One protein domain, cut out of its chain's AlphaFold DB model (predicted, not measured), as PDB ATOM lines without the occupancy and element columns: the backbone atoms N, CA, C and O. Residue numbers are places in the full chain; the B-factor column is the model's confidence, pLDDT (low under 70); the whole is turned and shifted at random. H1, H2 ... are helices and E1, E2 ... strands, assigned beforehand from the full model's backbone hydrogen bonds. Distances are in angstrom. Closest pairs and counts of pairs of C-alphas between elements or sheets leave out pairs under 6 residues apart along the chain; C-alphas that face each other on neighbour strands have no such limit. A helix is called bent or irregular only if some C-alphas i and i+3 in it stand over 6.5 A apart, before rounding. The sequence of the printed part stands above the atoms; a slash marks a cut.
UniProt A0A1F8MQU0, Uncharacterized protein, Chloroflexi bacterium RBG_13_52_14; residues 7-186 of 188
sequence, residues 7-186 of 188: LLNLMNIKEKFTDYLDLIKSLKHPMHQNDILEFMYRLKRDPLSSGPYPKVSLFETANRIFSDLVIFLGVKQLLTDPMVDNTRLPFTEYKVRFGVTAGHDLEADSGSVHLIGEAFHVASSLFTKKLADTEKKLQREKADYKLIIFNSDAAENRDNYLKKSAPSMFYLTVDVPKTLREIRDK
ATOM      1  N   LEU A   7     229.519 164.464 201.035       96.69
ATOM      2  CA  LEU A   7     229.552 165.904 200.800       96.69
ATOM      3  C   LEU A   7     230.044 166.600 202.070       96.69
ATOM      4  O   LEU A   7     229.408 166.479 203.118       96.69
ATOM      5  N   LEU A   8     231.162 167.317 201.983       97.88
ATOM      6  CA  LEU A   8     231.752 168.075 203.082       97.88
ATOM      7  C   LEU A   8     231.574 169.575 202.868       97.88
ATOM      8  O   LEU A   8     231.866 170.098 201.797       97.88
ATOM      9  N   ASN A   9     231.146 170.274 203.914       98.12
ATOM     10  CA  ASN A   9     231.030 171.729 203.965       98.12
ATOM     11  C   ASN A   9     231.297 172.229 205.395       98.12
ATOM     12  O   ASN A   9     231.519 171.439 206.318       98.12
ATOM     13  N   LEU A  10     231.281 173.550 205.601       97.31
ATOM     14  CA  LEU A  10     231.571 174.147 206.912       97.31
ATOM     15  C   LEU A  10     230.624 173.684 208.032       97.31
ATOM     16  O   LEU A  10     231.016 173.716 209.196       97.31
ATOM     17  N   MET A  11     229.406 173.241 207.700       97.81
ATOM     18  CA  MET A  11     228.420 172.811 208.693       97.81
ATOM     19  C   MET A  11     228.713 171.410 209.237       97.81
ATOM     20  O   MET A  11     228.463 171.162 210.412       97.81
ATOM     21  N   ASN A  12     229.249 170.502 208.412       97.38
ATOM     22  CA  ASN A  12     229.368 169.084 208.771       97.38
ATOM     23  C   ASN A  12     230.809 168.571 208.913       97.38
ATOM     24  O   ASN A  12     231.023 167.536 209.544       97.38
ATOM     25  N   ILE A  13     231.812 169.273 208.372       95.88
ATOM     26  CA  ILE A  13     233.169 168.724 208.267       95.88
ATOM     27  C   ILE A  13     233.782 168.375 209.623       95.88
ATOM     28  O   ILE A  13     234.518 167.398 209.737       95.88
ATOM     29  N   LYS A  14     233.461 169.144 210.667       93.38
ATOM     30  CA  LYS A  14     233.947 168.885 212.026       93.38
ATOM     31  C   LYS A  14     233.399 167.568 212.574       93.38
ATOM     32  O   LYS A  14     234.181 166.762 213.058       93.38
ATOM     33  N   GLU A  15     232.086 167.368 212.488       94.75
ATOM     34  CA  GLU A  15     231.412 166.154 212.962       94.75
ATOM     35  C   GLU A  15     231.912 164.929 212.192       94.75
ATOM     36  O   GLU A  15     232.405 163.983 212.796       94.75
ATOM     37  N   LYS A  16     231.939 165.012 210.856       95.12
ATOM     38  CA  LYS A  16     232.446 163.943 209.985       95.12
ATOM     39  C   LYS A  16     233.888 163.558 210.276       95.12
ATOM     40  O   LYS A  16     234.238 162.380 210.263       95.12
ATOM     41  N   PHE A  17     234.729 164.551 210.543       93.50
ATOM     42  CA  PHE A  17     236.108 164.306 210.923       93.50
ATOM     43  C   PHE A  17     236.201 163.625 212.294       93.50
ATOM     44  O   PHE A  17     236.972 162.682 212.446       93.50
ATOM     45  N   THR A  18     235.399 164.044 213.276       92.31
ATOM     46  CA  THR A  18     235.333 163.388 214.590       92.31
ATOM     47  C   THR A  18     234.862 161.937 214.482       92.31
ATOM     48  O   THR A  18     235.558 161.059 214.991       92.31
ATOM     49  N   ASP A  19     233.782 161.667 213.746       92.69
ATOM     50  CA  ASP A  19     233.288 160.307 213.495       92.69
ATOM     51  C   ASP A  19     234.383 159.421 212.891       92.69
ATOM     52  O   ASP A  19     234.593 158.276 213.300       92.69
ATOM     53  N   TYR A  20     235.130 159.965 211.928       93.25
ATOM     54  CA  TYR A  20     236.231 159.258 211.293       93.25
ATOM     55  C   TYR A  20     237.368 158.941 212.276       93.25
ATOM     56  O   TYR A  20     237.876 157.817 212.299       93.25
ATOM     57  N   LEU A  21     237.748 159.893 213.134       91.88
ATOM     58  CA  LEU A  21     238.750 159.664 214.180       91.88
ATOM     59  C   LEU A  21     238.303 158.595 215.183       91.88
ATOM     60  O   LEU A  21     239.123 157.784 215.617       91.88
ATOM     61  N   ASP A  22     237.021 158.545 215.533       91.00
ATOM     62  CA  ASP A  22     236.494 157.521 216.435       91.00
ATOM     63  C   ASP A  22     236.482 156.130 215.782       91.00
ATOM     64  O   ASP A  22     236.823 155.136 216.434       91.00
ATOM     65  N   LEU A  23     236.242 156.044 214.468       91.31
ATOM     66  CA  LEU A  23     236.448 154.803 213.715       91.31
ATOM     67  C   LEU A  23     237.912 154.345 213.754       91.31
ATOM     68  O   LEU A  23     238.160 153.149 213.918       91.31
ATOM     69  N   ILE A  24     238.883 155.257 213.647       91.38
ATOM     70  CA  ILE A  24     240.313 154.920 213.770       91.38
ATOM     71  C   ILE A  24     240.619 154.373 215.169       91.38
ATOM     72  O   ILE A  24     241.299 153.356 215.287       91.38
ATOM     73  N   LYS A  25     240.091 154.986 216.234       89.12
ATOM     74  CA  LYS A  25     240.303 154.510 217.616       89.12
ATOM     75  C   LYS A  25     239.755 153.101 217.860       89.12
ATOM     76  O   LYS A  25     240.233 152.409 218.751       89.12
ATOM     77  N   SER A  26     238.782 152.652 217.064       88.19
ATOM     78  CA  SER A  26     238.243 151.284 217.133       88.19
ATOM     79  C   SER A  26     239.158 150.206 216.523       88.19
ATOM     80  O   SER A  26     238.832 149.011 216.558       88.19
ATOM     81  N   LEU A  27     240.293 150.596 215.926       87.00
ATOM     82  CA  LEU A  27     241.260 149.662 215.357       87.00
ATOM     83  C   LEU A  27     241.831 148.750 216.440       87.00
ATOM     84  O   LEU A  27     242.406 149.193 217.429       87.00
ATOM     85  N   LYS A  28     241.712 147.443 216.217       82.88
ATOM     86  CA  LYS A  28     242.377 146.442 217.046       82.88
ATOM     87  C   LYS A  28     243.798 146.254 216.538       82.88
ATOM     88  O   LYS A  28     244.004 145.937 215.367       82.88
ATOM     89  N   HIS A  29     244.771 146.435 217.422       72.75
ATOM     90  CA  HIS A  29     246.169 146.210 217.088       72.75
ATOM     91  C   HIS A  29     246.458 144.707 216.969       72.75
ATOM     92  O   HIS A  29     245.968 143.926 217.792       72.75
ATOM     93  N   PRO A  30     247.248 144.275 215.973       70.81
ATOM     94  CA  PRO A  30     247.786 142.923 215.973       70.81
ATOM     95  C   PRO A  30     248.645 142.733 217.232       70.81
ATOM     96  O   PRO A  30     249.432 143.611 217.586       70.81
ATOM     97  N   MET A  31     248.453 141.613 217.934       68.19
ATOM     98  CA  MET A  31     249.209 141.310 219.153       68.19
ATOM     99  C   MET A  31     250.714 141.228 218.862       68.19
ATOM    100  O   MET A  31     251.122 140.797 217.781       68.19
ATOM    101  N   HIS A  32     251.523 141.629 219.846       66.75
ATOM    102  CA  HIS A  32     252.978 141.497 219.802       66.75
ATOM    103  C   HIS A  32     253.387 140.039 219.552       66.75
ATOM    104  O   HIS A  32     252.912 139.140 220.241       66.75
ATOM    105  N   GLN A  33     254.292 139.836 218.593       70.75
ATOM    106  CA  GLN A  33     254.983 138.567 218.361       70.75
ATOM    107  C   GLN A  33     256.465 138.724 218.714       70.75
ATOM    108  O   GLN A  33     257.033 139.802 218.528       70.75
ATOM    109  N   ASN A  34     257.089 137.647 219.195       76.75
ATOM    110  CA  ASN A  34     258.520 137.633 219.522       76.75
ATOM    111  C   ASN A  34     259.415 137.569 218.266       76.75
ATOM    112  O   ASN A  34     260.575 137.968 218.331       76.75
ATOM    113  N   ASP A  35     258.885 137.096 217.130       90.38
ATOM    114  CA  ASP A  35     259.582 137.072 215.839       90.38
ATOM    115  C   ASP A  35     259.214 138.302 214.992       90.38
ATOM    116  O   ASP A  35     258.057 138.516 214.612       90.38
ATOM    117  N   ILE A  36     260.227 139.108 214.670       90.62
ATOM    118  CA  ILE A  36     260.082 140.331 213.879       90.62
ATOM    119  C   ILE A  36     259.657 140.065 212.428       90.62
ATOM    120  O   ILE A  36     258.910 140.864 211.858       90.62
ATOM    121  N   LEU A  37     260.095 138.962 211.812       91.81
ATOM    122  CA  LEU A  37     259.743 138.629 210.430       91.81
ATOM    123  C   LEU A  37     258.275 138.225 210.333       91.81
ATOM    124  O   LEU A  37     257.562 138.701 209.444       91.81
ATOM    125  N   GLU A  38     257.809 137.403 211.274       89.75
ATOM    126  CA  GLU A  38     256.398 137.034 211.373       89.75
ATOM    127  C   GLU A  38     255.539 138.274 211.645       89.75
ATOM    128  O   GLU A  38     254.560 138.516 210.938       89.75
ATOM    129  N   PHE A  39     255.942 139.119 212.599       89.81
ATOM    130  CA  PHE A  39     255.239 140.366 212.888       89.81
ATOM    131  C   PHE A  39     255.090 141.244 211.635       89.81
ATOM    132  O   PHE A  39     253.977 141.644 211.290       89.81
ATOM    133  N   MET A  40     256.178 141.483 210.894       90.38
ATOM    134  CA  MET A  40     256.141 142.258 209.648       90.38
ATOM    135  C   MET A  40     255.258 141.619 208.571       90.38
ATOM    136  O   MET A  40     254.541 142.333 207.862       90.38
ATOM    137  N   TYR A  41     255.293 140.291 208.430       90.44
ATOM    138  CA  TYR A  41     254.433 139.582 207.485       90.44
ATOM    139  C   TYR A  41     252.957 139.831 207.805       90.44
ATOM    140  O   TYR A  41     252.204 140.253 206.923       90.44
ATOM    141  N   ARG A  42     252.564 139.665 209.072       89.31
ATOM    142  CA  ARG A  42     251.184 139.869 209.527       89.31
ATOM    143  C   ARG A  42     250.748 141.322 209.368       89.31
ATOM    144  O   ARG A  42     249.685 141.575 208.813       89.31
ATOM    145  N   LEU A  43     251.600 142.288 209.718       90.81
ATOM    146  CA  LEU A  43     251.336 143.713 209.465       90.81
ATOM    147  C   LEU A  43     251.017 144.008 207.994       90.81
ATOM    148  O   LEU A  43     250.161 144.845 207.691       90.81
ATOM    149  N   LYS A  44     251.718 143.332 207.079       91.62
ATOM    150  CA  LYS A  44     251.597 143.545 205.638       91.62
ATOM    151  C   LYS A  44     250.444 142.766 205.005       91.62
ATOM    152  O   LYS A  44     249.930 143.216 203.979       91.62
ATOM    153  N   ARG A  45     250.060 141.610 205.557       92.19
ATOM    154  CA  ARG A  45     249.175 140.638 204.890       92.19
ATOM    155  C   ARG A  45     247.898 140.295 205.646       92.19
ATOM    156  O   ARG A  45     246.893 140.069 204.979       92.19
ATOM    157  N   ASP A  46     247.910 140.276 206.974       91.31
ATOM    158  CA  ASP A  46     246.744 139.838 207.741       91.31
ATOM    159  C   ASP A  46     245.654 140.912 207.691       91.31
ATOM    160  O   ASP A  46     245.916 142.060 208.061       91.31
ATOM    161  N   PRO A  47     244.431 140.574 207.254       90.75
ATOM    162  CA  PRO A  47     243.339 141.528 207.204       90.75
ATOM    163  C   PRO A  47     242.882 141.931 208.608       90.75
ATOM    164  O   PRO A  47     242.753 141.102 209.509       90.75
ATOM    165  N   LEU A  48     242.548 143.208 208.775       87.00
ATOM    166  CA  LEU A  48     241.922 143.707 209.993       87.00
ATOM    167  C   LEU A  48     240.445 143.308 210.084       87.00
ATOM    168  O   LEU A  48     239.737 143.197 209.079       87.00
ATOM    169  N   SER A  49     239.965 143.161 211.319       87.19
ATOM    170  CA  SER A  49     238.558 142.880 211.643       87.19
ATOM    171  C   SER A  49     237.769 144.106 212.122       87.19
ATOM    172  O   SER A  49     236.565 143.997 212.345       87.19
ATOM    173  N   SER A  50     238.413 145.267 212.280       88.06
ATOM    174  CA  SER A  50     237.785 146.510 212.749       88.06
ATOM    175  C   SER A  50     238.353 147.751 212.049       88.06
ATOM    176  O   SER A  50     239.257 147.643 211.219       88.06
ATOM    177  N   GLY A  51     237.809 148.927 212.382       88.12
ATOM    178  CA  GLY A  51     238.214 150.215 211.820       88.12
ATOM    179  C   GLY A  51     237.499 150.601 210.517       88.12
ATOM    180  O   GLY A  51     236.544 149.937 210.103       88.12
ATOM    181  N   PRO A  52     237.946 151.686 209.855       89.25
ATOM    182  CA  PRO A  52     237.281 152.226 208.666       89.25
ATOM    183  C   PRO A  52     237.378 151.302 207.442       89.25
ATOM    184  O   PRO A  52     236.466 151.301 206.606       89.25
ATOM    185  N   TYR A  53     238.440 150.489 207.384       90.81
ATOM    186  CA  TYR A  53     238.773 149.570 206.293       90.81
ATOM    187  C   TYR A  53     238.941 148.132 206.799       90.81
ATOM    188  O   TYR A  53     240.055 147.610 206.838       90.81
ATOM    189  N   PRO A  54     237.849 147.455 207.193       85.94
ATOM    190  CA  PRO A  54     237.938 146.043 207.526       85.94
ATOM    191  C   PRO A  54     238.331 145.253 206.269       85.94
ATOM    192  O   PRO A  54     237.956 145.626 205.156       85.94
ATOM    193  N   LYS A  55     239.013 144.117 206.450       89.81
ATOM    194  CA  LYS A  55     239.452 143.181 205.393       89.81
ATOM    195  C   LYS A  55     240.716 143.556 204.610       89.81
ATOM    196  O   LYS A  55     241.093 142.795 203.725       89.81
ATOM    197  N   VAL A  56     241.391 144.658 204.932       90.44
ATOM    198  CA  VAL A  56     242.737 144.950 204.403       90.44
ATOM    199  C   VAL A  56     243.763 144.956 205.532       90.44
ATOM    200  O   VAL A  56     243.388 144.996 206.705       90.44
ATOM    201  N   SER A  57     245.050 144.849 205.201       92.00
ATOM    202  CA  SER A  57     246.102 144.745 206.219       92.00
ATOM    203  C   SER A  57     246.296 146.037 207.006       92.00
ATOM    204  O   SER A  57     245.844 147.099 206.570       92.00
ATOM    205  N   LEU A  58     246.981 145.988 208.157       91.62
ATOM    206  CA  LEU A  58     247.271 147.210 208.920       91.62
ATOM    207  C   LEU A  58     248.105 148.195 208.095       91.62
ATOM    208  O   LEU A  58     247.835 149.391 208.124       91.62
ATOM    209  N   PHE A  59     249.069 147.693 207.319       91.25
ATOM    210  CA  PHE A  59     249.882 148.528 206.437       91.25
ATOM    211  C   PHE A  59     249.037 149.245 205.373       91.25
ATOM    212  O   PHE A  59     249.181 150.448 205.160       91.25
ATOM    213  N   GLU A  60     248.125 148.527 204.716       91.75
ATOM    214  CA  GLU A  60     247.228 149.128 203.726       91.75
ATOM    215  C   GLU A  60     246.217 150.083 204.375       91.75
ATOM    216  O   GLU A  60     245.984 151.181 203.870       91.75
ATOM    217  N   THR A  61     245.670 149.691 205.525       92.38
ATOM    218  CA  THR A  61     244.759 150.510 206.329       92.38
ATOM    219  C   THR A  61     245.417 151.824 206.725       92.38
ATOM    220  O   THR A  61     244.798 152.869 206.571       92.38
ATOM    221  N   ALA A  62     246.678 151.797 207.169       92.44
ATOM    222  CA  ALA A  62     247.428 152.999 207.510       92.44
ATOM    223  C   ALA A  62     247.550 153.941 206.302       92.44
ATOM    224  O   ALA A  62     247.209 155.115 206.413       92.44
ATOM    225  N   ASN A  63     247.946 153.431 205.130       92.12
ATOM    226  CA  ASN A  63     248.061 154.253 203.918       92.12
ATOM    227  C   ASN A  63     246.731 154.915 203.520       92.12
ATOM    228  O   ASN A  63     246.717 156.092 203.146       92.12
ATOM    229  N   ARG A  64     245.616 154.178 203.619       93.69
ATOM    230  CA  ARG A  64     244.273 154.715 203.351       93.69
ATOM    231  C   ARG A  64     243.879 155.761 204.389       93.69
ATOM    232  O   ARG A  64     243.498 156.858 204.007       93.69
ATOM    233  N   ILE A  65     244.066 155.467 205.678       94.06
ATOM    234  CA  ILE A  65     243.764 156.396 206.775       94.06
ATOM    235  C   ILE A  65     244.505 157.713 206.607       94.06
ATOM    236  O   ILE A  65     243.889 158.771 206.647       94.06
ATOM    237  N   PHE A  66     245.819 157.675 206.401       95.12
ATOM    238  CA  PHE A  66     246.577 158.912 206.284       95.12
ATOM    239  C   PHE A  66     246.220 159.702 205.020       95.12
ATOM    240  O   PHE A  66     246.221 160.928 205.064       95.12
ATOM    241  N   SER A  67     245.849 159.034 203.924       95.69
ATOM    242  CA  SER A  67     245.350 159.721 202.724       95.69
ATOM    243  C   SER A  67     243.970 160.348 202.959       95.69
ATOM    244  O   SER A  67     243.753 161.495 202.580       95.69
ATOM    245  N   ASP A  68     243.068 159.673 203.677       95.56
ATOM    246  CA  ASP A  68     241.780 160.251 204.079       95.56
ATOM    247  C   ASP A  68     241.959 161.453 205.013       95.56
ATOM    248  O   ASP A  68     241.250 162.450 204.891       95.56
ATOM    249  N   LEU A  69     242.931 161.396 205.931       95.69
ATOM    250  CA  LEU A  69     243.287 162.541 206.769       95.69
ATOM    251  C   LEU A  69     243.786 163.709 205.911       95.69
ATOM    252  O   LEU A  69     243.399 164.846 206.165       95.69
ATOM    253  N   VAL A  70     244.582 163.449 204.869       96.94
ATOM    254  CA  VAL A  70     244.984 164.487 203.907       96.94
ATOM    255  C   VAL A  70     243.758 165.115 203.230       96.94
ATOM    256  O   VAL A  70     243.687 166.342 203.153       96.94
ATOM    257  N   ILE A  71     242.768 164.312 202.817       97.06
ATOM    258  CA  ILE A  71     241.498 164.800 202.251       97.06
ATOM    259  C   ILE A  71     240.765 165.692 203.257       97.06
ATOM    260  O   ILE A  71     240.467 166.844 202.947       97.06
ATOM    261  N   PHE A  72     240.495 165.197 204.468       96.25
ATOM    262  CA  PHE A  72     239.756 165.952 205.485       96.25
ATOM    263  C   PHE A  72     240.420 167.289 205.810       96.25
ATOM    264  O   PHE A  72     239.748 168.319 205.872       96.25
ATOM    265  N   LEU A  73     241.737 167.282 206.021       96.12
ATOM    266  CA  LEU A  73     242.478 168.484 206.382       96.12
ATOM    267  C   LEU A  73     242.559 169.468 205.216       96.12
ATOM    268  O   LEU A  73     242.374 170.665 205.429       96.12
ATOM    269  N   GLY A  74     242.762 168.970 203.995       97.00
ATOM    270  CA  GLY A  74     242.788 169.798 202.796       97.00
ATOM    271  C   GLY A  74     241.440 170.457 202.534       97.00
ATOM    272  O   GLY A  74     241.369 171.673 202.395       97.00
ATOM    273  N   VAL A  75     240.350 169.688 202.564       97.88
ATOM    274  CA  VAL A  75     238.993 170.225 202.383       97.88
ATOM    275  C   VAL A  75     238.632 171.210 203.490       97.88
ATOM    276  O   VAL A  75     238.073 172.266 203.211       97.88
ATOM    277  N   LYS A  76     238.997 170.923 204.744       96.62
ATOM    278  CA  LYS A  76     238.810 171.874 205.846       96.62
ATOM    279  C   LYS A  76     239.532 173.184 205.573       96.62
ATOM    280  O   LYS A  76     238.918 174.230 205.749       96.62
ATOM    281  N   GLN A  77     240.789 173.124 205.134       95.88
ATOM    282  CA  GLN A  77     241.551 174.314 204.778       95.88
ATOM    283  C   GLN A  77     240.851 175.102 203.668       95.88
ATOM    284  O   GLN A  77     240.584 176.277 203.880       95.88
ATOM    285  N   LEU A  78     240.462 174.452 202.569       97.19
ATOM    286  CA  LEU A  78     239.774 175.092 201.440       97.19
ATOM    287  C   LEU A  78     238.446 175.753 201.830       97.19
ATOM    288  O   LEU A  78     238.122 176.834 201.350       97.19
ATOM    289  N   LEU A  79     237.673 175.119 202.712       97.50
ATOM    290  CA  LEU A  79     236.408 175.667 203.194       97.50
ATOM    291  C   LEU A  79     236.608 176.889 204.103       97.50
ATOM    292  O   LEU A  79     235.758 177.777 204.132       97.50
ATOM    293  N   THR A  80     237.700 176.927 204.874       96.31
ATOM    294  CA  THR A  80     238.001 178.038 205.795       96.31
ATOM    295  C   THR A  80     238.767 179.183 205.138       96.31
ATOM    296  O   THR A  80     238.546 180.341 205.479       96.31
ATOM    297  N   ASP A  81     239.657 178.852 204.209       95.94
ATOM    298  CA  ASP A  81     240.494 179.760 203.442       95.94
ATOM    299  C   ASP A  81     240.611 179.204 202.010       95.94
ATOM    300  O   ASP A  81     241.456 178.349 201.733       95.94
ATOM    301  N   PRO A  82     239.734 179.644 201.091       94.12
ATOM    302  CA  PRO A  82     239.670 179.107 199.733       94.12
ATOM    303  C   PRO A  82     240.810 179.597 198.826       94.12
ATOM    304  O   PRO A  82     240.750 179.395 197.611       94.12
ATOM    305  N   MET A  83     241.818 180.280 199.373       92.50
ATOM    306  CA  MET A  83     242.985 180.730 198.623       92.50
ATOM    307  C   MET A  83     243.979 179.582 198.424       92.50
ATOM    308  O   MET A  83     244.506 179.014 199.380       92.50
ATOM    309  N   VAL A  84     244.286 179.278 197.164       89.75
ATOM    310  CA  VAL A  84     245.400 178.403 196.785       89.75
ATOM    311  C   VAL A  84     246.337 179.204 195.892       89.75
ATOM    312  O   VAL A  84     245.976 179.589 194.778       89.75
ATOM    313  N   ASP A  85     247.531 179.493 196.416       85.12
ATOM    314  CA  ASP A  85     248.437 180.501 195.857       85.12
ATOM    315  C   ASP A  85     247.702 181.848 195.665       85.12
ATOM    316  O   ASP A  85     247.157 182.390 196.627       85.12
ATOM    317  N   ASN A  86     247.633 182.380 194.442       86.06
ATOM    318  CA  ASN A  86     246.972 183.651 194.135       86.06
ATOM    319  C   ASN A  86     245.530 183.483 193.627       86.06
ATOM    320  O   ASN A  86     244.926 184.444 193.151       86.06
ATOM    321  N   THR A  87     244.969 182.271 193.694       89.75
ATOM    322  CA  THR A  87     243.635 181.963 193.162       89.75
ATOM    323  C   THR A  87     242.661 181.634 194.282       89.75
ATOM    324  O   THR A  87     242.915 180.755 195.101       89.75
ATOM    325  N   ARG A  88     241.505 182.304 194.284       93.62
ATOM    326  CA  ARG A  88     240.383 181.968 195.165       93.62
ATOM    327  C   ARG A  88     239.495 180.925 194.499       93.62
ATOM    328  O   ARG A  88     238.894 181.213 193.465       93.62
ATOM    329  N   LEU A  89     239.376 179.744 195.094       94.44
ATOM    330  CA  LEU A  89     238.476 178.708 194.593       94.44
ATOM    331  C   LEU A  89     237.011 179.030 194.968       94.44
ATOM    332  O   LEU A  89     236.742 179.372 196.121       94.44
ATOM    333  N   PRO A  90     236.045 178.937 194.036       96.12
ATOM    334  CA  PRO A  90     234.667 179.390 194.255       96.12
ATOM    335  C   PRO A  90     233.737 178.311 194.843       96.12
ATOM    336  O   PRO A  90     232.534 178.333 194.581       96.12
ATOM    337  N   PHE A  91     234.265 177.351 195.606       97.62
ATOM    338  CA  PHE A  91     233.499 176.207 196.110       97.62
ATOM    339  C   PHE A  91     233.219 176.338 197.607       97.62
ATOM    340  O   PHE A  91     234.101 176.679 198.392       97.62
ATOM    341  N   THR A  92     231.984 176.047 198.006       97.75
ATOM    342  CA  THR A  92     231.535 176.057 199.410       97.75
ATOM    343  C   THR A  92     231.282 174.657 199.962       97.75
ATOM    344  O   THR A  92     231.031 174.493 201.158       97.75
ATOM    345  N   GLU A  93     231.354 173.646 199.100       98.00
ATOM    346  CA  GLU A  93     231.209 172.241 199.432       98.00
ATOM    347  C   GLU A  93     232.046 171.378 198.493       98.00
ATOM    348  O   GLU A  93     232.350 171.764 197.365       98.00
ATOM    349  N   TYR A  94     232.429 170.208 198.989       98.25
ATOM    350  CA  TYR A  94     233.311 169.283 198.300       98.25
ATOM    351  C   TYR A  94     232.788 167.863 198.445       98.25
ATOM    352  O   TYR A  94     232.562 167.372 199.552       98.25
ATOM    353  N   LYS A  95     232.629 167.180 197.319       97.31
ATOM    354  CA  LYS A  95     232.285 165.768 197.264       97.31
ATOM    355  C   LYS A  95     233.568 164.951 197.357       97.31
ATOM    356  O   LYS A  95     234.386 164.960 196.442       97.31
ATOM    357  N   VAL A  96     233.736 164.234 198.458       96.12
ATOM    358  CA  VAL A  96     234.926 163.430 198.743       96.12
ATOM    359  C   VAL A  96     234.641 161.945 198.622       96.12
ATOM    360  O   VAL A  96     233.537 161.475 198.904       96.12
ATOM    361  N   ARG A  97     235.655 161.181 198.234       94.44
ATOM    362  CA  ARG A  97     235.623 159.722 198.228       94.44
ATOM    363  C   ARG A  97     236.835 159.180 198.971       94.44
ATOM    364  O   ARG A  97     237.966 159.382 198.554       94.44
ATOM    365  N   PHE A  98     236.576 158.466 200.059       91.88
ATOM    366  CA  PHE A  98     237.610 157.883 200.909       91.88
ATOM    367  C   PHE A  98     237.983 156.472 200.453       91.88
ATOM    368  O   PHE A  98     237.116 155.687 200.057       91.88
ATOM    369  N   GLY A  99     239.276 156.147 200.516       83.88
ATOM    370  CA  GLY A  99     239.793 154.803 200.237       83.88
ATOM    371  C   GLY A  99     239.459 154.232 198.852       83.88
ATOM    372  O   GLY A  99     239.392 153.005 198.706       83.88
ATOM    373  N   VAL A 100     239.217 155.084 197.851       75.31
ATOM    374  CA  VAL A 100     238.859 154.651 196.495       75.31
ATOM    375  C   VAL A 100     240.075 154.260 195.663       75.31
ATOM    376  O   VAL A 100     241.179 154.765 195.833       75.31
ATOM    377  N   THR A 101     239.861 153.328 194.737       66.00
ATOM    378  CA  THR A 101     240.872 152.881 193.765       66.00
ATOM    379  C   THR A 101     240.613 153.412 192.354       66.00
ATOM    380  O   THR A 101     241.461 153.251 191.478       66.00
ATOM    381  N   ALA A 102     239.452 154.033 192.122       72.56
ATOM    382  CA  ALA A 102     239.016 154.551 190.831       72.56
ATOM    383  C   ALA A 102     238.183 155.832 191.003       72.56
ATOM    384  O   ALA A 102     237.513 156.012 192.020       72.56
ATOM    385  N   GLY A 103     238.205 156.695 189.984       86.81
ATOM    386  CA  GLY A 103     237.646 158.048 190.053       86.81
ATOM    387  C   GLY A 103     238.578 159.029 190.767       86.81
ATOM    388  O   GLY A 103     239.764 158.739 190.930       86.81
ATOM    389  N   HIS A 104     238.032 160.178 191.159       93.50
ATOM    390  CA  HIS A 104     238.739 161.234 191.896       93.50
ATOM    391  C   HIS A 104     238.493 161.148 193.400       93.50
ATOM    392  O   HIS A 104     237.416 160.717 193.819       93.50
ATOM    393  N   ASP A 105     239.448 161.591 194.207       95.69
ATOM    394  CA  ASP A 105     239.270 161.665 195.662       95.69
ATOM    395  C   ASP A 105     238.387 162.854 196.056       95.69
ATOM    396  O   ASP A 105     237.693 162.815 197.072       95.69
ATOM    397  N   LEU A 106     238.399 163.901 195.226       95.31
ATOM    398  CA  LEU A 106     237.732 165.171 195.460       95.31
ATOM    399  C   LEU A 106     237.062 165.671 194.178       95.31
ATOM    400  O   LEU A 106     237.678 165.684 193.115       95.31
ATOM    401  N   GLU A 107     235.826 166.135 194.293       97.06
ATOM    402  CA  GLU A 107     235.119 166.896 193.263       97.06
ATOM    403  C   GLU A 107     234.416 168.099 193.902       97.06
ATOM    404  O   GLU A 107     234.009 168.032 195.065       97.06
ATOM    405  N   ALA A 108     234.241 169.187 193.156       97.75
ATOM    406  CA  ALA A 108     233.373 170.289 193.557       97.75
ATOM    407  C   ALA A 108     232.782 171.002 192.340       97.75
ATOM    408  O   ALA A 108     233.421 171.098 191.296       97.75
ATOM    409  N   ASP A 109     231.579 171.541 192.505       97.06
ATOM    410  CA  ASP A 109     230.838 172.240 191.462       97.06
ATOM    411  C   ASP A 109     230.376 173.602 191.984       97.06
ATOM    412  O   ASP A 109     229.927 173.725 193.124       97.06
ATOM    413  N   SER A 110     230.490 174.640 191.157       95.38
ATOM    414  CA  SER A 110     229.985 175.980 191.471       95.38
ATOM    415  C   SER A 110     229.454 176.639 190.203       95.38
ATOM    416  O   SER A 110     230.175 177.299 189.454       95.38
ATOM    417  N   GLY A 111     228.173 176.403 189.916       92.06
ATOM    418  CA  GLY A 111     227.523 176.901 188.705       92.06
ATOM    419  C   GLY A 111     228.157 176.329 187.436       92.06
ATOM    420  O   GLY A 111     227.881 175.193 187.069       92.06
ATOM    421  N   SER A 112     228.972 177.135 186.751       91.25
ATOM    422  CA  SER A 112     229.595 176.779 185.471       91.25
ATOM    423  C   SER A 112     231.005 176.203 185.587       91.25
ATOM    424  O   SER A 112     231.573 175.873 184.551       91.25
ATOM    425  N   VAL A 113     231.586 176.148 186.790       95.50
ATOM    426  CA  VAL A 113     232.949 175.640 186.984       95.50
ATOM    427  C   VAL A 113     232.973 174.365 187.810       95.50
ATOM    428  O   VAL A 113     232.231 174.227 188.787       95.50
ATOM    429  N   HIS A 114     233.872 173.465 187.425       96.56
ATOM    430  CA  HIS A 114     234.068 172.159 188.035       96.56
ATOM    431  C   HIS A 114     235.520 171.967 188.485       96.56
ATOM    432  O   HIS A 114     236.472 172.343 187.791       96.56
ATOM    433  N   LEU A 115     235.688 171.350 189.652       97.00
ATOM    434  CA  LEU A 115     236.967 170.935 190.204       97.00
ATOM    435  C   LEU A 115     237.023 169.419 190.315       97.00
ATOM    436  O   LEU A 115     236.112 168.801 190.858       97.00
ATOM    437  N   ILE A 116     238.158 168.855 189.912       97.19
ATOM    438  CA  ILE A 116     238.558 167.484 190.245       97.19
ATOM    439  C   ILE A 116     239.850 167.511 191.050       97.19
ATOM    440  O   ILE A 116     240.706 168.381 190.861       97.19
ATOM    441  N   GLY A 117     240.036 166.541 191.932       96.62
ATOM    442  CA  GLY A 117     241.248 166.470 192.718       96.62
ATOM    443  C   GLY A 117     241.603 165.089 193.228       96.62
ATOM    444  O   GLY A 117     240.783 164.176 193.314       96.62
ATOM    445  N   GLU A 118     242.875 164.972 193.568       97.19
ATOM    446  CA  GLU A 118     243.503 163.774 194.104       97.19
ATOM    447  C   GLU A 118     244.214 164.141 195.395       97.19
ATOM    448  O   GLU A 118     244.785 165.228 195.525       97.19
ATOM    449  N   ALA A 119     244.206 163.219 196.345       96.75
ATOM    450  CA  ALA A 119     244.811 163.417 197.641       96.75
ATOM    451  C   ALA A 119     245.603 162.181 198.045       96.75
ATOM    452  O   ALA A 119     245.147 161.047 197.911       96.75
ATOM    453  N   PHE A 120     246.812 162.377 198.560       95.75
ATOM    454  CA  PHE A 120     247.605 161.245 199.020       95.75
ATOM    455  C   PHE A 120     248.523 161.597 200.177       95.75
ATOM    456  O   PHE A 120     249.093 162.682 200.255       95.75
ATOM    457  N   HIS A 121     248.719 160.610 201.046       95.88
ATOM    458  CA  HIS A 121     249.810 160.603 202.002       95.88
ATOM    459  C   HIS A 121     250.914 159.660 201.522       95.88
ATOM    460  O   HIS A 121     250.656 158.499 201.200       95.88
ATOM    461  N   VAL A 122     252.153 160.138 201.473       95.25
ATOM    462  CA  VAL A 122     253.280 159.363 200.954       95.25
ATOM    463  C   VAL A 122     254.588 159.737 201.648       95.25
ATOM    464  O   VAL A 122     254.775 160.862 202.102       95.25
ATOM    465  N   ALA A 123     255.513 158.782 201.729       94.06
ATOM    466  CA  ALA A 123     256.876 159.060 202.166       94.06
ATOM    467  C   ALA A 123     257.626 159.901 201.119       94.06
ATOM    468  O   ALA A 123     257.414 159.722 199.918       94.06
ATOM    469  N   SER A 124     258.569 160.737 201.566       93.81
ATOM    470  CA  SER A 124     259.381 161.587 200.678       93.81
ATOM    471  C   SER A 124     260.053 160.804 199.536       93.81
ATOM    472  O   SER A 124     259.986 161.197 198.372       93.81
ATOM    473  N   SER A 125     260.561 159.600 199.819       94.19
ATOM    474  CA  SER A 125     261.195 158.722 198.820       94.19
ATOM    475  C   SER A 125     260.277 158.274 197.673       94.19
ATOM    476  O   SER A 125     260.761 157.880 196.614       94.19
ATOM    477  N   LEU A 126     258.957 158.318 197.863       94.19
ATOM    478  CA  LEU A 126     257.957 157.919 196.871       94.19
ATOM    479  C   LEU A 126     257.190 159.119 196.290       94.19
ATOM    480  O   LEU A 126     256.404 158.944 195.354       94.19
ATOM    481  N   PHE A 127     257.430 160.327 196.811       94.12
ATOM    482  CA  PHE A 127     256.674 161.529 196.479       94.12
ATOM    483  C   PHE A 127     256.759 161.882 194.994       94.12
ATOM    484  O   PHE A 127     255.728 161.963 194.332       94.12
ATOM    485  N   THR A 128     257.969 162.003 194.441       92.56
ATOM    486  CA  THR A 128     258.180 162.414 193.040       92.56
ATOM    487  C   THR A 128     257.428 161.522 192.055       92.56
ATOM    488  O   THR A 128     256.777 162.014 191.136       92.56
ATOM    489  N   LYS A 129     257.478 160.200 192.265       94.81
ATOM    490  CA  LYS A 129     256.762 159.242 191.417       94.81
ATOM    491  C   LYS A 129     255.248 159.396 191.567       94.81
ATOM    492  O   LYS A 129     254.549 159.506 190.564       94.81
ATOM    493  N   LYS A 130     254.749 159.430 192.809       95.19
ATOM    494  CA  LYS A 130     253.313 159.553 193.095       95.19
ATOM    495  C   LYS A 130     252.736 160.853 192.530       95.19
ATOM    496  O   LYS A 130     251.658 160.816 191.940       95.19
ATOM    497  N   LEU A 131     253.459 161.964 192.657       94.19
ATOM    498  CA  LEU A 131     253.064 163.256 192.110       94.19
ATOM    499  C   LEU A 131     252.972 163.205 190.583       94.19
ATOM    500  O   LEU A 131     251.916 163.507 190.038       94.19
ATOM    501  N   ALA A 132     254.022 162.738 189.902       93.88
ATOM    502  CA  ALA A 132     254.043 162.662 188.442       93.88
ATOM    503  C   ALA A 132     252.925 161.764 187.878       93.88
ATOM    504  O   ALA A 132     252.316 162.086 186.858       93.88
ATOM    505  N   ASP A 133     252.635 160.637 188.534       94.69
ATOM    506  CA  ASP A 133     251.537 159.751 188.136       94.69
ATOM    507  C   ASP A 133     250.166 160.426 188.336       94.69
ATOM    508  O   ASP A 133     249.270 160.288 187.499       94.69
ATOM    509  N   THR A 134     250.022 161.207 189.409       94.94
ATOM    510  CA  THR A 134     248.799 161.960 189.729       94.94
ATOM    511  C   THR A 134     248.576 163.120 188.756       94.94
ATOM    512  O   THR A 134     247.479 163.275 188.221       94.94
ATOM    513  N   GLU A 135     249.619 163.889 188.441       94.50
ATOM    514  CA  GLU A 135     249.576 164.953 187.433       94.50
ATOM    515  C   GLU A 135     249.156 164.398 186.070       94.50
ATOM    516  O   GLU A 135     248.245 164.932 185.440       94.50
ATOM    517  N   LYS A 136     249.753 163.280 185.633       93.88
ATOM    518  CA  LYS A 136     249.382 162.611 184.375       93.88
ATOM    519  C   LYS A 136     247.928 162.152 184.361       93.88
ATOM    520  O   LYS A 136     247.286 162.242 183.314       93.88
ATOM    521  N   LYS A 137     247.418 161.636 185.487       93.38
ATOM    522  CA  LYS A 137     246.007 161.250 185.636       93.38
ATOM    523  C   LYS A 137     245.114 162.471 185.419       93.38
ATOM    524  O   LYS A 137     244.295 162.465 184.510       93.38
ATOM    525  N   LEU A 138     245.337 163.539 186.180       94.06
ATOM    526  CA  LEU A 138     244.517 164.749 186.132       94.06
ATOM    527  C   LEU A 138     244.643 165.514 184.808       94.06
ATOM    528  O   LEU A 138     243.673 166.101 184.340       94.06
ATOM    529  N   GLN A 139     245.804 165.500 184.150       92.94
ATOM    530  CA  GLN A 139     246.000 166.148 182.846       92.94
ATOM    531  C   GLN A 139     245.057 165.613 181.759       92.94
ATOM    532  O   GLN A 139     244.665 166.384 180.887       92.94
ATOM    533  N   ARG A 140     244.670 164.334 181.827       92.19
ATOM    534  CA  ARG A 140     243.778 163.688 180.847       92.19
ATOM    535  C   ARG A 140     242.308 164.054 181.026       92.19
ATOM    536  O   ARG A 140     241.525 163.870 180.099       92.19
ATOM    537  N   GLU A 141     241.955 164.575 182.190       93.25
ATOM    538  CA  GLU A 141     240.580 164.884 182.560       93.25
ATOM    539  C   GLU A 141     240.219 166.337 182.233       93.25
ATOM    540  O   GLU A 141     241.079 167.229 182.193       93.25
ATOM    541  N   LYS A 142     238.930 166.588 181.996       92.81
ATOM    542  CA  LYS A 142     238.394 167.926 181.719       92.81
ATOM    543  C   LYS A 142     237.784 168.514 182.989       92.81
ATOM    544  O   LYS A 142     236.787 167.999 183.475       92.81
ATOM    545  N   ALA A 143     238.379 169.594 183.485       94.75
ATOM    546  CA  ALA A 143     237.886 170.388 184.606       94.75
ATOM    547  C   ALA A 143     238.504 171.790 184.539       94.75
ATOM    548  O   ALA A 143     239.607 171.942 183.999       94.75
ATOM    549  N   ASP A 144     237.820 172.782 185.102       95.25
ATOM    550  CA  ASP A 144     238.322 174.155 185.211       95.25
ATOM    551  C   ASP A 144     239.451 174.240 186.243       95.25
ATOM    552  O   ASP A 144     240.456 174.917 186.027       95.25
ATOM    553  N   TYR A 145     239.317 173.479 187.332       95.25
ATOM    554  CA  TYR A 145     240.305 173.387 188.400       95.25
ATOM    555  C   TYR A 145     240.742 171.934 188.602       95.25
ATOM    556  O   TYR A 145     239.916 171.028 188.723       95.25
ATOM    557  N   LYS A 146     242.054 171.703 188.688       96.31
ATOM    558  CA  LYS A 146     242.621 170.411 189.099       96.31
ATOM    559  C   LYS A 146     243.429 170.628 190.358       96.31
ATOM    560  O   LYS A 146     244.248 171.541 190.396       96.31
ATOM    561  N   LEU A 147     243.197 169.820 191.381       96.44
ATOM    562  CA  LEU A 147     243.825 169.999 192.682       96.44
ATOM    563  C   LEU A 147     244.555 168.731 193.117       96.44
ATOM    564  O   LEU A 147     243.991 167.641 193.092       96.44
ATOM    565  N   ILE A 148     245.797 168.880 193.567       96.75
ATOM    566  CA  ILE A 148     246.555 167.804 194.205       96.75
ATOM    567  C   ILE A 148     246.825 168.193 195.654       96.75
ATOM    568  O   ILE A 148     247.476 169.205 195.914       96.75
ATOM    569  N   ILE A 149     246.345 167.380 196.594       96.75
ATOM    570  CA  ILE A 149     246.539 167.579 198.032       96.75
ATOM    571  C   ILE A 149     247.511 166.525 198.571       96.75
ATOM    572  O   ILE A 149     247.333 165.332 198.333       96.75
ATOM    573  N   PHE A 150     248.539 166.929 199.314       96.19
ATOM    574  CA  PHE A 150     249.500 165.972 199.875       96.19
ATOM    575  C   PHE A 150     250.081 166.391 201.225       96.19
ATOM    576  O   PHE A 150     250.036 167.559 201.621       96.19
ATOM    577  N   ASN A 151     250.629 165.418 201.953       95.56
ATOM    578  CA  ASN A 151     251.265 165.647 203.248       95.56
ATOM    579  C   ASN A 151     252.544 166.487 203.110       95.56
ATOM    580  O   ASN A 151     253.400 166.228 202.265       95.56
ATOM    581  N   SER A 152     252.681 167.511 203.952       93.06
ATOM    582  CA  SER A 152     253.737 168.522 203.836       93.06
ATOM    583  C   SER A 152     255.153 167.977 204.028       93.06
ATOM    584  O   SER A 152     256.103 168.578 203.539       93.06
ATOM    585  N   ASP A 153     255.304 166.861 204.740       91.50
ATOM    586  CA  ASP A 153     256.574 166.175 204.993       91.50
ATOM    587  C   ASP A 153     257.023 165.262 203.835       91.50
ATOM    588  O   ASP A 153     258.133 164.733 203.863       91.50
ATOM    589  N   ALA A 154     256.210 165.106 202.783       90.62
ATOM    590  CA  ALA A 154     256.600 164.371 201.580       90.62
ATOM    591  C   ALA A 154     257.527 165.168 200.644       90.62
ATOM    592  O   ALA A 154     258.254 164.572 199.854       90.62
ATOM    593  N   ALA A 155     257.498 166.502 200.694       86.25
ATOM    594  CA  ALA A 155     258.233 167.356 199.766       86.25
ATOM    595  C   ALA A 155     259.302 168.178 200.496       86.25
ATOM    596  O   ALA A 155     258.976 169.056 201.289       86.25
ATOM    597  N   GLU A 156     260.579 167.969 200.155       77.44
ATOM    598  CA  GLU A 156     261.704 168.730 200.729       77.44
ATOM    599  C   GLU A 156     261.583 170.247 200.489       77.44
ATOM    600  O   GLU A 156     261.986 171.046 201.326       77.44
ATOM    601  N   ASN A 157     260.976 170.651 199.365       78.75
ATOM    602  CA  ASN A 157     260.785 172.049 198.972       78.75
ATOM    603  C   ASN A 157     259.309 172.358 198.666       78.75
ATOM    604  O   ASN A 157     258.954 172.683 197.531       78.75
ATOM    605  N   ARG A 158     258.434 172.231 199.671       71.75
ATOM    606  CA  ARG A 158     256.976 172.449 199.543       71.75
ATOM    607  C   ARG A 158     256.585 173.767 198.860       71.75
ATOM    608  O   ARG A 158     255.707 173.767 198.001       71.75
ATOM    609  N   ASP A 159     257.287 174.861 199.160       71.50
ATOM    610  CA  ASP A 159     256.955 176.198 198.647       71.50
ATOM    611  C   ASP A 159     257.121 176.291 197.127       71.50
ATOM    612  O   ASP A 159     256.454 177.088 196.468       71.50
ATOM    613  N   ASN A 160     257.973 175.443 196.546       77.00
ATOM    614  CA  ASN A 160     258.147 175.382 195.101       77.00
ATOM    615  C   ASN A 160     256.924 174.783 194.402       77.00
ATOM    616  O   ASN A 160     256.710 175.089 193.236       77.00
ATOM    617  N   TYR A 161     256.126 173.950 195.073       70.56
ATOM    618  CA  TYR A 161     254.913 173.378 194.484       70.56
ATOM    619  C   TYR A 161     253.739 174.348 194.545       70.56
ATOM    620  O   TYR A 161     253.034 174.492 193.554       70.56
ATOM    621  N   LEU A 162     253.606 175.104 195.639       65.12
ATOM    622  CA  LEU A 162     252.626 176.191 195.725       65.12
ATOM    623  C   LEU A 162     252.838 177.209 194.593       65.12
ATOM    624  O   LEU A 162     251.904 177.502 193.851       65.12
ATOM    625  N   LYS A 163     254.093 177.625 194.374       62.84
ATOM    626  CA  LYS A 163     254.497 178.558 193.304       62.84
ATOM    627  C   LYS A 163     254.413 177.982 191.887       62.84
ATOM    628  O   LYS A 163     254.428 178.738 190.922       62.84
ATOM    629  N   LYS A 164     254.382 176.653 191.746       67.38
ATOM    630  CA  LYS A 164     254.183 175.957 190.464       67.38
ATOM    631  C   LYS A 164     252.709 175.813 190.100       67.38
ATOM    632  O   LYS A 164     252.426 175.265 189.033       67.38
ATOM    633  N   SER A 165     251.792 176.262 190.960       66.19
ATOM    634  CA  SER A 165     250.371 176.259 190.635       66.19
ATOM    635  C   SER A 165     250.162 177.047 189.345       66.19
ATOM    636  O   SER A 165     250.515 178.219 189.239       66.19
ATOM    637  N   ALA A 166     249.646 176.362 188.333       68.00
ATOM    638  CA  ALA A 166     249.287 176.947 187.053       68.00
ATOM    639  C   ALA A 166     247.760 177.087 187.005       68.00
ATOM    640  O   ALA A 166     247.078 176.377 187.744       68.00
ATOM    641  N   PRO A 167     247.190 177.915 186.108       60.34
ATOM    642  CA  PRO A 167     245.750 178.199 186.091       60.34
ATOM    643  C   PRO A 167     244.818 176.973 186.031       60.34
ATOM    644  O   PRO A 167     243.636 177.112 186.309       60.34
ATOM    645  N   SER A 168     245.330 175.784 185.687       78.25
ATOM    646  CA  SER A 168     244.571 174.527 185.643       78.25
ATOM    647  C   SER A 168     245.057 173.434 186.603       78.25
ATOM    648  O   SER A 168     244.438 172.377 186.633       78.25
ATOM    649  N   MET A 169     246.142 173.635 187.362       91.81
ATOM    650  CA  MET A 169     246.689 172.636 188.292       91.81
ATOM    651  C   MET A 169     247.225 173.316 189.549       91.81
ATOM    652  O   MET A 169     248.227 174.030 189.502       91.81
ATOM    653  N   PHE A 170     246.566 173.045 190.664       94.31
ATOM    654  CA  PHE A 170     246.841 173.603 191.974       94.31
ATOM    655  C   PHE A 170     247.426 172.535 192.889       94.31
ATOM    656  O   PHE A 170     247.042 171.364 192.831       94.31
ATOM    657  N   TYR A 171     248.320 172.959 193.775       94.44
ATOM    658  CA  TYR A 171     248.923 172.096 194.783       94.44
ATOM    659  C   TYR A 171     248.568 172.632 196.163       94.44
ATOM    660  O   TYR A 171     248.739 173.818 196.430       94.44
ATOM    661  N   LEU A 172     248.094 171.760 197.044       93.88
ATOM    662  CA  LEU A 172     247.790 172.085 198.430       93.88
ATOM    663  C   LEU A 172     248.554 171.136 199.347       93.88
ATOM    664  O   LEU A 172     248.532 169.920 199.171       93.88
ATOM    665  N   THR A 173     249.222 171.690 200.352       93.75
ATOM    666  CA  THR A 173     249.984 170.895 201.318       93.75
ATOM    667  C   THR A 173     249.329 170.938 202.682       93.75
ATOM    668  O   THR A 173     248.932 172.014 203.123       93.75
ATOM    669  N   VAL A 174     249.289 169.801 203.373       93.75
ATOM    670  CA  VAL A 174     248.678 169.680 204.703       93.75
ATOM    671  C   VAL A 174     249.651 169.074 205.712       93.75
ATOM    672  O   VAL A 174     250.341 168.099 205.421       93.75
ATOM    673  N   ASP A 175     249.700 169.637 206.917       92.25
ATOM    674  CA  ASP A 175     250.561 169.156 208.004       92.25
ATOM    675  C   ASP A 175     249.780 168.197 208.916       92.25
ATOM    676  O   ASP A 175     249.227 168.585 209.951       92.25
ATOM    677  N   VAL A 176     249.711 166.928 208.501       90.25
ATOM    678  CA  VAL A 176     249.011 165.873 209.252       90.25
ATOM    679  C   VAL A 176     249.595 165.705 210.666       90.25
ATOM    680  O   VAL A 176     248.813 165.702 211.623       90.25
ATOM    681  N   PRO A 177     250.931 165.620 210.866       86.88
ATOM    682  CA  PRO A 177     251.505 165.479 212.204       86.88
ATOM    683  C   PRO A 177     251.140 166.620 213.155       86.88
ATOM    684  O   PRO A 177     250.851 166.367 214.327       86.88
ATOM    685  N   LYS A 178     251.144 167.874 212.682       87.81
ATOM    686  CA  LYS A 178     250.738 169.026 213.496       87.81
ATOM    687  C   LYS A 178     249.289 168.905 213.939       87.81
ATOM    688  O   LYS A 178     249.026 169.031 215.132       87.81
ATOM    689  N   THR A 179     248.370 168.597 213.027       82.12
ATOM    690  CA  THR A 179     246.956 168.468 213.393       82.12
ATOM    691  C   THR A 179     246.709 167.312 214.362       82.12
ATOM    692  O   THR A 179     245.942 167.470 215.308       82.12
ATOM    693  N   LEU A 180     247.388 166.172 214.201       81.12
ATOM    694  CA  LEU A 180     247.270 165.060 215.151       81.12
ATOM    695  C   LEU A 180     247.751 165.437 216.561       81.12
ATOM    696  O   LEU A 180     247.116 165.039 217.539       81.12
ATOM    697  N   ARG A 181     248.820 166.239 216.684       83.56
ATOM    698  CA  ARG A 181     249.263 166.783 217.981       83.56
ATOM    699  C   ARG A 181     248.208 167.702 218.592       83.56
ATOM    700  O   ARG A 181     247.821 167.495 219.733       83.56
ATOM    701  N   GLU A 182     247.673 168.640 217.813       81.25
ATOM    702  CA  GLU A 182     246.629 169.566 218.277       81.25
ATOM    703  C   GLU A 182     245.345 168.856 218.731       81.25
ATOM    704  O   GLU A 182     244.662 169.334 219.635       81.25
ATOM    705  N   ILE A 183     244.994 167.728 218.104       75.69
ATOM    706  CA  ILE A 183     243.863 166.892 218.525       75.69
ATOM    707  C   ILE A 183     244.181 166.202 219.850       75.69
ATOM    708  O   ILE A 183     243.358 166.233 220.761       75.69
ATOM    709  N   ARG A 184     245.365 165.590 219.967       74.56
ATOM    710  CA  ARG A 184     245.788 164.894 221.188       74.56
ATOM    711  C   ARG A 184     245.816 165.840 222.387       74.56
ATOM    712  O   ARG A 184     245.263 165.505 223.424       74.56
ATOM    713  N   ASP A 185     246.392 167.024 222.221       72.62
ATOM    714  CA  ASP A 185     246.602 167.985 223.310       72.62
ATOM    715  C   ASP A 185     245.292 168.681 223.761       72.62
ATOM    716  O   ASP A 185     245.284 169.406 224.749       72.62
ATOM    717  N   LYS A 186     244.173 168.469 223.049       62.16
ATOM    718  CA  LYS A 186     242.822 168.923 223.438       62.16
ATOM    719  C   LYS A 186     241.958 167.823 224.064       62.16
ATOM    720  O   LYS A 186     240.848 168.114 224.506       62.16
TER     721      LYS A 186
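This is residues 7 to 186 of the 188 residues of an uncharacterized protein of Chloroflexi bacterium RBG_13_52_14 (UniProt A0A1F8MQU0). A strongly twisted sheet of six strands curls like part of a barrel round one long helix, H3, while H4 covers the opposite face over E4 and E5. H1 runs side by side with H3, opposite ways; H6 stands across H3, H5 packs on edge strand E6, and H2, at the end where H3 begins, forms an extension beyond the sheet with the stretches before and after it. The printed part has 180 residues, with six named helices and six named strands in the order E1 H1 H2 H3 E2 E3 E4 H4 E5 H5 E6 H6. The sheet's order is E1 E2 E3 E4 E5 E6, mixed, and the class is mixed, helices and strands. The whole is compact by its radius of gyration of the C-alphas, 17.3 A, yet elongated in outline, spanning 56 by 35 by 31 A.

E1, residues 7 to 9, begins at C-alpha 7 (229.552, 165.904, 200.800). H1 follows at residues 13 to 25, 18.4 A long, then H2 at residues 36 to 45, 14.1 A. H3, residues 58 to 80, is the longest helix, 32.3 A from C-alpha 58 (247.271, 147.210, 208.920) to C-alpha 80 (238.001, 178.038, 205.795). E2 is residues 93 to 96, E3 residues 106 to 110, and E4, the longest strand, residues 113 to 120, 23.8 A. H4, residues 124 to 139, measures 22.8 A and is irregular: C-alphas 125 and 128 are 7.5 A apart. E5 is residues 145 to 151, 20.0 A; H5 is residues 158 to 162; E6 is residues 170 to 174. H6, residues 176 to 184, 12.4 A, ends at C-alpha 184 (245.788, 164.894, 221.188).

E1 and E2 are antiparallel neighbours, with N 8 and O 94 2.8 A apart, within hydrogen-bond range. E2, E3 and E4 form a meander, each strand the antiparallel neighbour of the one before, and its two steps are hairpins: N 95 and O 107 are 2.8 A apart, N 115 and O 108 2.8 A. E4 and E5 are parallel, with N 147 and O 116 at 2.9 A; E5 and E6 are parallel, with N 170 and O 146 at 2.8 A. E4, H4, E5 and E5, H5, E6 are strand-helix-strand units, two parallel neighbour strands with a helix between, both with right-handed crossovers. H3 on one face and H4 on the other give three layers, helices on both faces of the sheet. The closest C-alphas of H3 and E4 are those of Ser 67 and Phe 120, 4.6 A. H4 lies over E4 and E5 at a height over the sheet of 9.8 A, running along the strands at 21 degrees to E4 on the local plane. H5 is on the sheet and only just over E6, on which 3 of its 5 C-alphas fall; their closest C-alphas are those of Leu 162 and Tyr 171, 5.6 A. H3 is the hub, touching three helices. H1 touches it at a shallow tilt of 16 degrees, opposite ways, with C-alphas 17 and 72 closest at 6.8 A, and only grazes the sheet with residues 13 to 17. H2 touches residues 58 to 60 of H3 at a steep tilt of 57 degrees, with C-alphas 44 and 59 closest at 5.3 A. H6 touches residues 66 to 73 of H3, about perpendicular at 86 degrees, with C-alphas 70 and 176 closest at 6.8 A. H2 and H6 are not on the sheet. In H1, H2, H3, H5 and H6 every O i to N i+4 pair is within hydrogen-bond range; in H4, 10 of 12 are.

The C-alphas farthest apart, of Asn 34 and Ser 112, are 59.4 A apart. The printed part has no cut. The links H2 to H3 and H3 to E2 are long, 12 residues each. The mean pLDDT of the printed part is 89.8; residues 31 to 32, 101, 162 to 167 and 186 are under 70.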